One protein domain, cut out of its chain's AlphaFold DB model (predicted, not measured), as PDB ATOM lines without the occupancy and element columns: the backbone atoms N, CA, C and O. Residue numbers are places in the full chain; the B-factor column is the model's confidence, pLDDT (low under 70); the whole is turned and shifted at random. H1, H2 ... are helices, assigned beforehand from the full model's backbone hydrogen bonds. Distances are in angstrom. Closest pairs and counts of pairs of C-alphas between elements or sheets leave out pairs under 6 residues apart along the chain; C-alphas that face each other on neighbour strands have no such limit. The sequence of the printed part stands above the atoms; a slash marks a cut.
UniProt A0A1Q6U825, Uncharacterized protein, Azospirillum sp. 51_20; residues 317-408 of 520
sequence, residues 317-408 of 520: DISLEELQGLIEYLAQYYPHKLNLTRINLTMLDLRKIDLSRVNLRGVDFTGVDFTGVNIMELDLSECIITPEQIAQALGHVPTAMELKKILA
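What this domain is: This is residues 317 to 408 of the 520 residues of an uncharacterized protein of Azospirillum sp. 51_20 (UniProt A0A1Q6U825). With little regular structure, this is mostly a chain wound in stacked turns, residues 338 to 386, with H1 at one end of the stack and the short H2 and H3 at the other. The 92 printed residues hold three named helices, H1, H2, H3 in order, and no named strand; the class is all helix, though named elements hold only 32 residues. The whole is compact, radius of gyration of the C-alphas 12.9 A, yet elongated, spanning 40 by 26 by 19 A.

How they stand to each other: Start at H1, residues 317 to 333, which touches no helix. It is apart from H2, residues 387 to 394, and from H3, residues 400 to 406. H2 and H3 are near each other, their closest C-alphas 8.3 A apart. In H1, H2 and H3 every O i to N i+4 pair is within hydrogen-bond range.

Where its parts are: Find C-alpha 317 at (93.678, 118.666, 42.565); H1 runs 24.3 A from there. H2, 10.7 A long, begins at C-alpha 387, (104.343, 123.553, 69.673). H3, 10.1 A, ends at C-alpha 406, (97.372, 116.551, 74.677).

The domain as a whole: The C-alphas farthest apart, Ile 318 and Met 401, are 41.5 A apart. The printed part has no cut. The H1 to H2 link is long, 53 residues; H2 to H3 is tight. Mean pLDDT of the printed part is 81.3; residues 341 to 342 are under 70.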
ATOM      1  N   ASP A 317      94.868 118.306  41.786       86.69
ATOM      2  CA  ASP A 317      93.678 118.666  42.565       86.69
ATOM      3  C   ASP A 317      92.586 117.583  42.490       86.69
ATOM      4  O   ASP A 317      91.949 117.272  43.493       86.69
ATOM      5  N   ILE A 318      92.412 116.957  41.320       86.44
ATOM      6  CA  ILE A 318      91.397 115.919  41.093       86.44
ATOM      7  C   ILE A 318      91.713 114.665  41.918       86.44
ATOM      8  O   ILE A 318      90.863 114.178  42.663       86.44
ATOM      9  N   SER A 319      92.940 114.149  41.825       87.00
ATOM     10  CA  SER A 319      93.329 112.931  42.548       87.00
ATOM     11  C   SER A 319      93.435 113.185  44.056       87.00
ATOM     12  O   SER A 319      93.195 112.285  44.865       87.00
ATOM     13  N   LEU A 320      93.757 114.420  44.458       87.38
ATOM     14  CA  LEU A 320      93.753 114.841  45.856       87.38
ATOM     15  C   LEU A 320      92.336 114.829  46.445       87.38
ATOM     16  O   LEU A 320      92.164 114.369  47.573       87.38
ATOM     17  N   GLU A 321      91.323 115.278  45.697       87.75
ATOM     18  CA  GLU A 321      89.916 115.183  46.112       87.75
ATOM     19  C   GLU A 321      89.477 113.724  46.315       87.75
ATOM     20  O   GLU A 321      88.813 113.413  47.310       87.75
ATOM     21  N   GLU A 322      89.891 112.810  45.429       86.75
ATOM     22  CA  GLU A 322      89.619 111.376  45.587       86.75
ATOM     23  C   GLU A 322      90.299 110.794  46.833       86.75
ATOM     24  O   GLU A 322      89.650 110.121  47.640       86.75
ATOM     25  N   LEU A 323      91.592 111.082  47.024       88.12
ATOM     26  CA  LEU A 323      92.353 110.626  48.187       88.12
ATOM     27  C   LEU A 323      91.751 111.163  49.493       88.12
ATOM     28  O   LEU A 323      91.597 110.414  50.460       88.12
ATOM     29  N   GLN A 324      91.367 112.441  49.514       87.69
ATOM     30  CA  GLN A 324      90.702 113.082  50.645       87.69
ATOM     31  C   GLN A 324      89.385 112.368  50.982       87.69
ATOM     32  O   GLN A 324      89.193 111.952  52.126       87.69
ATOM     33  N   GLY A 325      88.500 112.163  50.001       87.12
ATOM     34  CA  GLY A 325      87.212 111.495  50.220       87.12
ATOM     35  C   GLY A 325      87.362 110.046  50.696       87.12
ATOM     36  O   GLY A 325      86.632 109.581  51.576       87.12
ATOM     37  N   LEU A 326      88.358 109.338  50.170       85.88
ATOM     38  CA  LEU A 326      88.699 107.983  50.586       85.88
ATOM     39  C   LEU A 326      89.196 107.932  52.042       85.88
ATOM     40  O   LEU A 326      88.767 107.068  52.815       85.88
ATOM     41  N   ILE A 327      90.073 108.858  52.436       86.81
ATOM     42  CA  ILE A 327      90.563 108.965  53.816       86.81
ATOM     43  C   ILE A 327      89.418 109.333  54.765       86.81
ATOM     44  O   ILE A 327      89.304 108.717  55.825       86.81
ATOM     45  N   GLU A 328      88.539 110.264  54.384       87.44
ATOM     46  CA  GLU A 328      87.336 110.619  55.153       87.44
ATOM     47  C   GLU A 328      86.445 109.392  55.393       87.44
ATOM     48  O   GLU A 328      86.079 109.088  56.535       87.44
ATOM     49  N   TYR A 329      86.159 108.626  54.336       85.31
ATOM     50  CA  TYR A 329      85.369 107.399  54.424       85.31
ATOM     51  C   TYR A 329      86.021 106.362  55.351       85.31
ATOM     52  O   TYR A 329      85.367 105.790  56.232       85.31
ATOM     53  N   LEU A 330      87.325 106.118  55.205       81.44
ATOM     54  CA  LEU A 330      88.024 105.141  56.037       81.44
ATOM     55  C   LEU A 330      88.144 105.590  57.491       81.44
ATOM     56  O   LEU A 330      87.956 104.764  58.383       81.44
ATOM     57  N   ALA A 331      88.383 106.874  57.752       83.44
ATOM     58  CA  ALA A 331      88.389 107.423  59.103       83.44
ATOM     59  C   ALA A 331      87.020 107.235  59.784       83.44
ATOM     60  O   ALA A 331      86.945 106.839  60.951       83.44
ATOM     61  N   GLN A 332      85.928 107.419  59.037       84.56
ATOM     62  CA  GLN A 332      84.571 107.277  59.556       84.56
ATOM     63  C   GLN A 332      84.166 105.815  59.815       84.56
ATOM     64  O   GLN A 332      83.619 105.499  60.881       84.56
ATOM     65  N   TYR A 333      84.403 104.917  58.854       82.25
ATOM     66  CA  TYR A 333      83.860 103.551  58.879       82.25
ATOM     67  C   TYR A 333      84.879 102.482  59.295       82.25
ATOM     68  O   TYR A 333      84.518 101.514  59.974       82.25
ATOM     69  N   TYR A 334      86.156 102.653  58.945       80.06
ATOM     70  CA  TYR A 334      87.216 101.662  59.161       80.06
ATOM     71  C   TYR A 334      88.515 102.272  59.731       80.06
ATOM     72  O   TYR A 334      89.599 101.978  59.227       80.06
ATOM     73  N   PRO A 335      88.468 103.034  60.844       78.00
ATOM     74  CA  PRO A 335      89.620 103.806  61.335       78.00
ATOM     75  C   PRO A 335      90.809 102.953  61.802       78.00
ATOM     76  O   PRO A 335      91.909 103.454  61.985       78.00
ATOM     77  N   HIS A 336      90.591 101.655  62.017       77.19
ATOM     78  CA  HIS A 336      91.625 100.684  62.378       77.19
ATOM     79  C   HIS A 336      92.445 100.202  61.176       77.19
ATOM     80  O   HIS A 336      93.502  99.618  61.380       77.19
ATOM     81  N   LYS A 337      91.939 100.401  59.953       70.44
ATOM     82  CA  LYS A 337      92.638 100.088  58.699       70.44
ATOM     83  C   LYS A 337      93.331 101.309  58.101       70.44
ATOM     84  O   LYS A 337      94.129 101.161  57.184       70.44
ATOM     85  N   LEU A 338      93.003 102.501  58.595       77.31
ATOM     86  CA  LEU A 338      93.620 103.740  58.159       77.31
ATOM     87  C   LEU A 338      94.946 103.924  58.903       77.31
ATOM     88  O   LEU A 338      94.952 104.128  60.118       77.31
ATOM     89  N   ASN A 339      96.053 103.846  58.168       72.06
ATOM     90  CA  ASN A 339      97.372 104.207  58.667       72.06
ATOM     91  C   ASN A 339      97.811 105.521  58.007       72.06
ATOM     92  O   ASN A 339      97.877 105.599  56.786       72.06
ATOM     93  N   LEU A 340      98.108 106.537  58.822       76.38
ATOM     94  CA  LEU A 340      98.575 107.851  58.369       76.38
ATOM     95  C   LEU A 340     100.073 108.084  58.631       76.38
ATOM     96  O   LEU A 340     100.581 109.152  58.316       76.38
ATOM     97  N   THR A 341     100.795 107.119  59.219       66.75
ATOM     98  CA  THR A 341     102.166 107.279  59.745       66.75
ATOM     99  C   THR A 341     103.168 107.768  58.699       66.75
ATOM    100  O   THR A 341     104.181 108.362  59.057       66.75
ATOM    101  N   ARG A 342     102.907 107.527  57.412       68.31
ATOM    102  CA  ARG A 342     103.799 107.894  56.304       68.31
ATOM    103  C   ARG A 342     103.053 108.501  55.119       68.31
ATOM    104  O   ARG A 342     103.448 108.302  53.974       68.31
ATOM    105  N   ILE A 343     101.953 109.192  55.397       76.94
ATOM    106  CA  ILE A 343     101.213 109.953  54.391       76.94
ATOM    107  C   ILE A 343     101.576 111.420  54.546       76.94
ATOM    108  O   ILE A 343     101.569 111.940  55.659       76.94
ATOM    109  N   ASN A 344     101.866 112.101  53.437       73.94
ATOM    110  CA  ASN A 344     101.977 113.550  53.457       73.94
ATOM    111  C   ASN A 344     100.594 114.184  53.704       73.94
ATOM    112  O   ASN A 344      99.801 114.373  52.783       73.94
ATOM    113  N   LEU A 345     100.313 114.518  54.965       77.31
ATOM    114  CA  LEU A 345      99.055 115.134  55.387       77.31
ATOM    115  C   LEU A 345      98.983 116.639  55.086       77.31
ATOM    116  O   LEU A 345      97.924 117.229  55.266       77.31
ATOM    117  N   THR A 346     100.076 117.276  54.645       77.62
ATOM    118  CA  THR A 346     100.121 118.742  54.447       77.62
ATOM    119  C   THR A 346      99.179 119.224  53.347       77.62
ATOM    120  O   THR A 346      98.714 120.359  53.393       77.62
ATOM    121  N   MET A 347      98.876 118.353  52.382       76.31
ATOM    122  CA  MET A 347      97.961 118.638  51.276       76.31
ATOM    123  C   MET A 347      96.499 118.306  51.615       76.31
ATOM    124  O   MET A 347      95.604 118.679  50.865       76.31
ATOM    125  N   LEU A 348      96.241 117.608  52.727       82.94
ATOM    126  CA  LEU A 348      94.902 117.159  53.103       82.94
ATOM    127  C   LEU A 348      94.211 118.169  54.019       82.94
ATOM    128  O   LEU A 348      94.800 118.700  54.961       82.94
ATOM    129  N   ASP A 349      92.913 118.373  53.795       82.50
ATOM    130  CA  ASP A 349      92.090 119.188  54.685       82.50
ATOM    131  C   ASP A 349      91.670 118.354  55.902       82.50
ATOM    132  O   ASP A 349      90.620 117.699  55.921       82.50
ATOM    133  N   LEU A 350      92.498 118.390  56.948       81.94
ATOM    134  CA  LEU A 350      92.247 117.650  58.184       81.94
ATOM    135  C   LEU A 350      90.973 118.088  58.919       81.94
ATOM    136  O   LEU A 350      90.471 117.332  59.748       81.94
ATOM    137  N   ARG A 351      90.400 119.265  58.624       82.62
ATOM    138  CA  ARG A 351      89.156 119.733  59.271       82.62
ATOM    139  C   ARG A 351      87.958 118.860  58.910       82.62
ATOM    140  O   ARG A 351      86.995 118.797  59.671       82.62
ATOM    141  N   LYS A 352      88.007 118.214  57.744       82.56
ATOM    142  CA  LYS A 352      86.952 117.320  57.255       82.56
ATOM    143  C   LYS A 352      87.136 115.875  57.725       82.56
ATOM    144  O   LYS A 352      86.198 115.087  57.641       82.56
ATOM    145  N   ILE A 353      88.312 115.527  58.255       83.31
ATOM    146  CA  ILE A 353      88.664 114.158  58.638       83.31
ATOM    147  C   ILE A 353      88.528 113.992  60.158       83.31
ATOM    148  O   ILE A 353      89.267 114.589  60.940       83.31
ATOM    149  N   ASP A 354      87.618 113.118  60.600       82.06
ATOM    150  CA  ASP A 354      87.523 112.738  62.016       82.06
ATOM    151  C   ASP A 354      88.643 111.756  62.402       82.06
ATOM    152  O   ASP A 354      88.524 110.536  62.267       82.06
ATOM    153  N   LEU A 355      89.736 112.298  62.937       82.56
ATOM    154  CA  LEU A 355      90.884 111.521  63.408       82.56
ATOM    155  C   LEU A 355      90.705 110.941  64.827       82.56
ATOM    156  O   LEU A 355      91.588 110.228  65.303       82.56
ATOM    157  N   SER A 356      89.581 111.184  65.519       80.94
ATOM    158  CA  SER A 356      89.395 110.804  66.938       80.94
ATOM    159  C   SER A 356      89.471 109.297  67.200       80.94
ATOM    160  O   SER A 356      89.774 108.855  68.312       80.94
ATOM    161  N   ARG A 357      89.188 108.486  66.176       76.00
ATOM    162  CA  ARG A 357      89.187 107.017  66.247       76.00
ATOM    163  C   ARG A 357      90.359 106.378  65.516       76.00
ATOM    164  O   ARG A 357      90.495 105.153  65.580       76.00
ATOM    165  N   VAL A 358      91.165 107.179  64.827       80.50
ATOM    166  CA  VAL A 358      92.291 106.725  64.011       80.50
ATOM    167  C   VAL A 358      93.500 106.503  64.912       80.50
ATOM    168  O   VAL A 358      93.710 107.210  65.898       80.50
ATOM    169  N   ASN A 359      94.291 105.477  64.607       76.81
ATOM    170  CA  ASN A 359      95.559 105.281  65.292       76.81
ATOM    171  C   ASN A 359      96.590 106.270  64.737       76.81
ATOM    172  O   ASN A 359      97.087 106.074  63.634       76.81
ATOM    173  N   LEU A 360      96.915 107.305  65.510       78.44
ATOM    174  CA  LEU A 360      97.867 108.345  65.107       78.44
ATOM    175  C   LEU A 360      99.305 108.064  65.569       78.44
ATOM    176  O   LEU A 360     100.189 108.904  65.424       78.44
ATOM    177  N   ARG A 361      99.569 106.887  66.140       77.19
ATOM    178  CA  ARG A 361     100.890 106.538  66.666       77.19
ATOM    179  C   ARG A 361     101.969 106.648  65.580       77.19
ATOM    180  O   ARG A 361     101.852 106.045  64.517       77.19
ATOM    181  N   GLY A 362     103.029 107.392  65.872       71.31
ATOM    182  CA  GLY A 362     104.165 107.606  64.979       71.31
ATOM    183  C   GLY A 362     103.893 108.549  63.808       71.31
ATOM    184  O   GLY A 362     104.790 108.729  62.993       71.31
ATOM    185  N   VAL A 363     102.691 109.126  63.694       79.31
ATOM    186  CA  VAL A 363     102.363 110.055  62.606       79.31
ATOM    187  C   VAL A 363     103.182 111.329  62.749       79.31
ATOM    188  O   VAL A 363     103.208 111.943  63.821       79.31
ATOM    189  N   ASP A 364     103.837 111.708  61.653       76.56
ATOM    190  CA  ASP A 364     104.490 112.996  61.521       76.56
ATOM    191  C   ASP A 364     103.497 114.028  60.996       76.56
ATOM    192  O   ASP A 364     102.989 113.924  59.882       76.56
ATOM    193  N   PHE A 365     103.190 115.006  61.838       82.06
ATOM    194  CA  PHE A 365     102.327 116.118  61.492       82.06
ATOM    195  C   PHE A 365     103.107 117.387  61.166       82.06
ATOM    196  O   PHE A 365     102.482 118.426  60.997       82.06
ATOM    197  N   THR A 366     104.437 117.374  61.099       76.12
ATOM    198  CA  THR A 366     105.216 118.584  60.806       76.12
ATOM    199  C   THR A 366     104.757 119.249  59.500       76.12
ATOM    200  O   THR A 366     104.544 118.604  58.480       76.12
ATOM    201  N   GLY A 367     104.527 120.566  59.548       73.12
ATOM    202  CA  GLY A 367     104.059 121.351  58.395       73.12
ATOM    203  C   GLY A 367     102.565 121.231  58.062       73.12
ATOM    204  O   GLY A 367     102.095 121.922  57.164       73.12
ATOM    205  N   VAL A 368     101.805 120.401  58.778       81.38
ATOM    206  CA  VAL A 368     100.354 120.255  58.603       81.38
ATOM    207  C   VAL A 368      99.590 121.412  59.253       81.38
ATOM    208  O   VAL A 368      99.902 121.814  60.378       81.38
ATOM    209  N   ASP A 369      98.566 121.915  58.562       81.12
ATOM    210  CA  ASP A 369      97.639 122.910  59.103       81.12
ATOM    211  C   ASP A 369      96.592 122.248  60.017       81.12
ATOM    212  O   ASP A 369      95.776 121.435  59.583       81.12
ATOM    213  N   PHE A 370      96.602 122.619  61.298       82.56
ATOM    214  CA  PHE A 370      95.619 122.165  62.288       82.56
ATOM    215  C   PHE A 370      94.512 123.182  62.576       82.56
ATOM    216  O   PHE A 370      93.732 122.995  63.514       82.56
ATOM    217  N   THR A 371      94.427 124.272  61.817       79.44
ATOM    218  CA  THR A 371      93.429 125.317  62.049       79.44
ATOM    219  C   THR A 371      92.019 124.718  62.044       79.44
ATOM    220  O   THR A 371      91.564 124.172  61.046       79.44
ATOM    221  N   GLY A 372      91.303 124.816  63.169       76.88
ATOM    222  CA  GLY A 372      89.943 124.279  63.310       76.88
ATOM    223  C   GLY A 372      89.847 122.768  63.571       76.88
ATOM    224  O   GLY A 372      88.736 122.251  63.670       76.88
ATOM    225  N   VAL A 373      90.968 122.057  63.724       84.38
ATOM    226  CA  VAL A 373      90.989 120.640  64.116       84.38
ATOM    227  C   VAL A 373      90.874 120.517  65.638       84.38
ATOM    228  O   VAL A 373      91.629 121.136  66.388       84.38
ATOM    229  N   ASN A 374      89.961 119.669  66.127       83.88
ATOM    230  CA  ASN A 374      89.790 119.424  67.563       83.88
ATOM    231  C   ASN A 374      90.892 118.505  68.129       83.88
ATOM    232  O   ASN A 374      90.656 117.344  68.476       83.88
ATOM    233  N   ILE A 375      92.110 119.035  68.267       83.94
ATOM    234  CA  ILE A 375      93.270 118.282  68.774       83.94
ATOM    235  C   ILE A 375      93.090 117.785  70.217       83.94
ATOM    236  O   ILE A 375      93.735 116.826  70.639       83.94
ATOM    237  N   MET A 376      92.172 118.390  70.980       80.56
ATOM    238  CA  MET A 376      91.894 118.015  72.369       80.56
ATOM    239  C   MET A 376      91.220 116.653  72.498       80.56
ATOM    240  O   MET A 376      91.242 116.078  73.590       80.56
ATOM    241  N   GLU A 377      90.674 116.102  71.415       80.25
ATOM    242  CA  GLU A 377      90.097 114.756  71.359       80.25
ATOM    243  C   GLU A 377      91.069 113.712  70.794       80.25
ATOM    244  O   GLU A 377      90.985 112.551  71.189       80.25
ATOM    245  N   LEU A 378      92.112 114.135  70.076       82.69
ATOM    246  CA  LEU A 378      93.110 113.259  69.449       82.69
ATOM    247  C   LEU A 378      94.151 112.704  70.433       82.69
ATOM    248  O   LEU A 378      94.551 113.380  71.381       82.69
ATOM    249  N   ASP A 379      94.587 111.464  70.221       78.62
ATOM    250  CA  ASP A 379      95.698 110.863  70.968       78.62
ATOM    251  C   ASP A 379      97.021 111.193  70.266       78.62
ATOM    252  O   ASP A 379      97.407 110.514  69.318       78.62
ATOM    253  N   LEU A 380      97.680 112.274  70.701       82.19
ATOM    254  CA  LEU A 380      98.907 112.795  70.082       82.19
ATOM    255  C   LEU A 380     100.182 112.411  70.851       82.19
ATOM    256  O   LEU A 380     101.254 112.950  70.587       82.19
ATOM    257  N   SER A 381     100.092 111.487  71.814       79.19
ATOM    258  CA  SER A 381     101.202 111.163  72.723       79.19
ATOM    259  C   SER A 381     102.434 110.568  72.044       79.19
ATOM    260  O   SER A 381     103.527 110.620  72.600       79.19
ATOM    261  N   GLU A 382     102.255 109.960  70.871       77.62
ATOM    262  CA  GLU A 382     103.324 109.322  70.097       77.62
ATOM    263  C   GLU A 382     103.419 109.894  68.676       77.62
ATOM    264  O   GLU A 382     103.880 109.211  67.768       77.62
ATOM    265  N   CYS A 383     102.953 111.124  68.470       82.81
ATOM    266  CA  CYS A 383     103.042 111.819  67.189       82.81
ATOM    267  C   CYS A 383     104.214 112.804  67.182       82.81
ATOM    268  O   CYS A 383     104.611 113.321  68.231       82.81
ATOM    269  N   ILE A 384     104.729 113.115  65.994       80.81
ATOM    270  CA  ILE A 384     105.664 114.225  65.802       80.81
ATOM    271  C   ILE A 384     104.818 115.459  65.474       80.81
ATOM    272  O   ILE A 384     104.157 115.504  64.444       80.81
ATOM    273  N   ILE A 385     104.778 116.439  66.378       85.31
ATOM    274  CA  ILE A 385     103.993 117.675  66.226       85.31
ATOM    275  C   ILE A 385     104.740 118.847  66.866       85.31
ATOM    276  O   ILE A 385     105.360 118.689  67.923       85.31
ATOM    277  N   THR A 386     104.703 120.028  66.244       84.75
ATOM    278  CA  THR A 386     105.389 121.210  66.785       84.75
ATOM    279  C   THR A 386     104.511 121.974  67.788       84.75
ATOM    280  O   THR A 386     103.279 121.959  67.692       84.75
ATOM    281  N   PRO A 387     105.106 122.698  68.758       82.75
ATOM    282  CA  PRO A 387     104.343 123.553  69.673       82.75
ATOM    283  C   PRO A 387     103.515 124.631  68.957       82.75
ATOM    284  O   PRO A 387     102.439 124.994  69.428       82.75
ATOM    285  N   GLU A 388     104.007 125.123  67.819       84.94
ATOM    286  CA  GLU A 388     103.336 126.123  66.980       84.94
ATOM    287  C   GLU A 388     102.035 125.575  66.394       84.94
ATOM    288  O   GLU A 388     101.014 126.253  66.436       84.94
ATOM    289  N   GLN A 389     102.032 124.319  65.947       86.69
ATOM    290  CA  GLN A 389     100.841 123.650  65.420       86.69
ATOM    291  C   GLN A 389      99.792 123.389  66.499       86.69
ATOM    292  O   GLN A 389      98.596 123.559  66.269       86.69
ATOM    293  N   ILE A 390     100.234 123.031  67.708       85.62
ATOM    294  CA  ILE A 390      99.335 122.898  68.860       85.62
ATOM    295  C   ILE A 390      98.687 124.252  69.179       85.62
ATOM    296  O   ILE A 390      97.481 124.319  69.409       85.62
ATOM    297  N   ALA A 391      99.471 125.334  69.171       85.38
ATOM    298  CA  ALA A 391      98.957 126.682  69.397       85.38
ATOM    299  C   ALA A 391      97.993 127.127  68.283       85.38
ATOM    300  O   ALA A 391      96.949 127.709  68.573       85.38
ATOM    301  N   GLN A 392      98.311 126.808  67.026       87.44
ATOM    302  CA  GLN A 392      97.467 127.081  65.865       87.44
ATOM    303  C   GLN A 392      96.106 126.386  65.980       87.44
ATOM    304  O   GLN A 392      95.074 127.014  65.751       87.44
ATOM    305  N   ALA A 393      96.087 125.118  66.397       86.56
ATOM    306  CA  ALA A 393      94.854 124.361  66.590       86.56
ATOM    307  C   ALA A 393      93.967 124.929  67.711       86.56
ATOM    308  O   ALA A 393      92.741 124.921  67.605       86.56
ATOM    309  N   LEU A 394      94.580 125.415  68.797       85.50
ATOM    310  CA  LEU A 394      93.872 125.964  69.962       85.50
ATOM    311  C   LEU A 394      93.486 127.441  69.792       85.50
ATOM    312  O   LEU A 394      92.621 127.935  70.514       85.50
ATOM    313  N   GLY A 395      94.129 128.163  68.871       84.69
ATOM    314  CA  GLY A 395      93.961 129.608  68.691       84.69
ATOM    315  C   GLY A 395      94.605 130.461  69.793       84.69
ATOM    316  O   GLY A 395      94.413 131.675  69.826       84.69
ATOM    317  N   HIS A 396      95.365 129.851  70.705       86.19
ATOM    318  CA  HIS A 396      96.110 130.529  71.763       86.19
ATOM    319  C   HIS A 396      97.365 129.738  72.136       86.19
ATOM    320  O   HIS A 396      97.502 128.557  71.819       86.19
ATOM    321  N   VAL A 397      98.286 130.381  72.858       84.00
ATOM    322  CA  VAL A 397      99.462 129.688  73.399       84.00
ATOM    323  C   VAL A 397      98.987 128.633  74.409       84.00
ATOM    324  O   VAL A 397      98.249 128.981  75.338       84.00
ATOM    325  N   PRO A 398      99.370 127.356  74.250       85.88
ATOM    326  CA  PRO A 398      98.901 126.292  75.121       85.88
ATOM    327  C   PRO A 398      99.511 126.414  76.517       85.88
ATOM    328  O   PRO A 398     100.708 126.654  76.697       85.88
ATOM    329  N   THR A 399      98.685 126.203  77.533       87.56
ATOM    330  CA  THR A 399      99.129 126.133  78.925       87.56
ATOM    331  C   THR A 399      99.875 124.823  79.203       87.56
ATOM    332  O   THR A 399      99.682 123.804  78.536       87.56
ATOM    333  N   ALA A 400     100.691 124.796  80.264       81.25
ATOM    334  CA  ALA A 400     101.400 123.580  80.681       81.25
ATOM    335  C   ALA A 400     100.451 122.402  80.997       81.25
ATOM    336  O   ALA A 400     100.824 121.240  80.828       81.25
ATOM    337  N   MET A 401      99.218 122.684  81.442       79.94
ATOM    338  CA  MET A 401      98.195 121.658  81.674       79.94
ATOM    339  C   MET A 401      97.609 121.107  80.373       79.94
ATOM    340  O   MET A 401      97.376 119.902  80.288       79.94
ATOM    341  N   GLU A 402      97.389 121.953  79.366       82.62
ATOM    342  CA  GLU A 402      96.886 121.533  78.053       82.62
ATOM    343  C   GLU A 402      97.918 120.696  77.310       82.62
ATOM    344  O   GLU A 402      97.589 119.591  76.891       82.62
ATOM    345  N   LEU A 403      99.180 121.137  77.265       81.44
ATOM    346  CA  LEU A 403     100.275 120.341  76.695       81.44
ATOM    347  C   LEU A 403     100.371 118.972  77.364       81.44
ATOM    348  O   LEU A 403     100.446 117.947  76.691       81.44
ATOM    349  N   LYS A 404     100.283 118.936  78.698       81.31
ATOM    350  CA  LYS A 404     100.291 117.678  79.447       81.31
ATOM    351  C   LYS A 404      99.084 116.793  79.123       81.31
ATOM    352  O   LYS A 404      99.216 115.578  79.176       81.31
ATOM    353  N   LYS A 405      97.918 117.364  78.819       80.56
ATOM    354  CA  LYS A 405      96.698 116.615  78.478       80.56
ATOM    355  C   LYS A 405      96.706 116.108  77.032       80.56
ATOM    356  O   LYS A 405      96.194 115.022  76.792       80.56
ATOM    357  N   ILE A 406      97.269 116.881  76.106       81.06
ATOM    358  CA  ILE A 406      97.372 116.551  74.677       81.06
ATOM    359  C   ILE A 406      98.441 115.477  74.447       81.06
ATOM    360  O   ILE A 406      98.205 114.520  73.717       81.06
ATOM    361  N   LEU A 407      99.594 115.610  75.111       78.50
ATOM    362  CA  LEU A 407     100.733 114.697  74.966       78.50
ATOM    363  C   LEU A 407     100.659 113.480  75.904       78.50
ATOM    364  O   LEU A 407     101.501 112.588  75.830       78.50
ATOM    365  N   ALA A 408      99.680 113.425  76.814       73.69
ATOM    366  CA  ALA A 408      99.456 112.236  77.627       73.69
ATOM    367  C   ALA A 408      98.703 111.167  76.820       73.69
ATOM    368  O   ALA A 408      97.683 111.492  76.212       73.69
TER     369      ALA A 408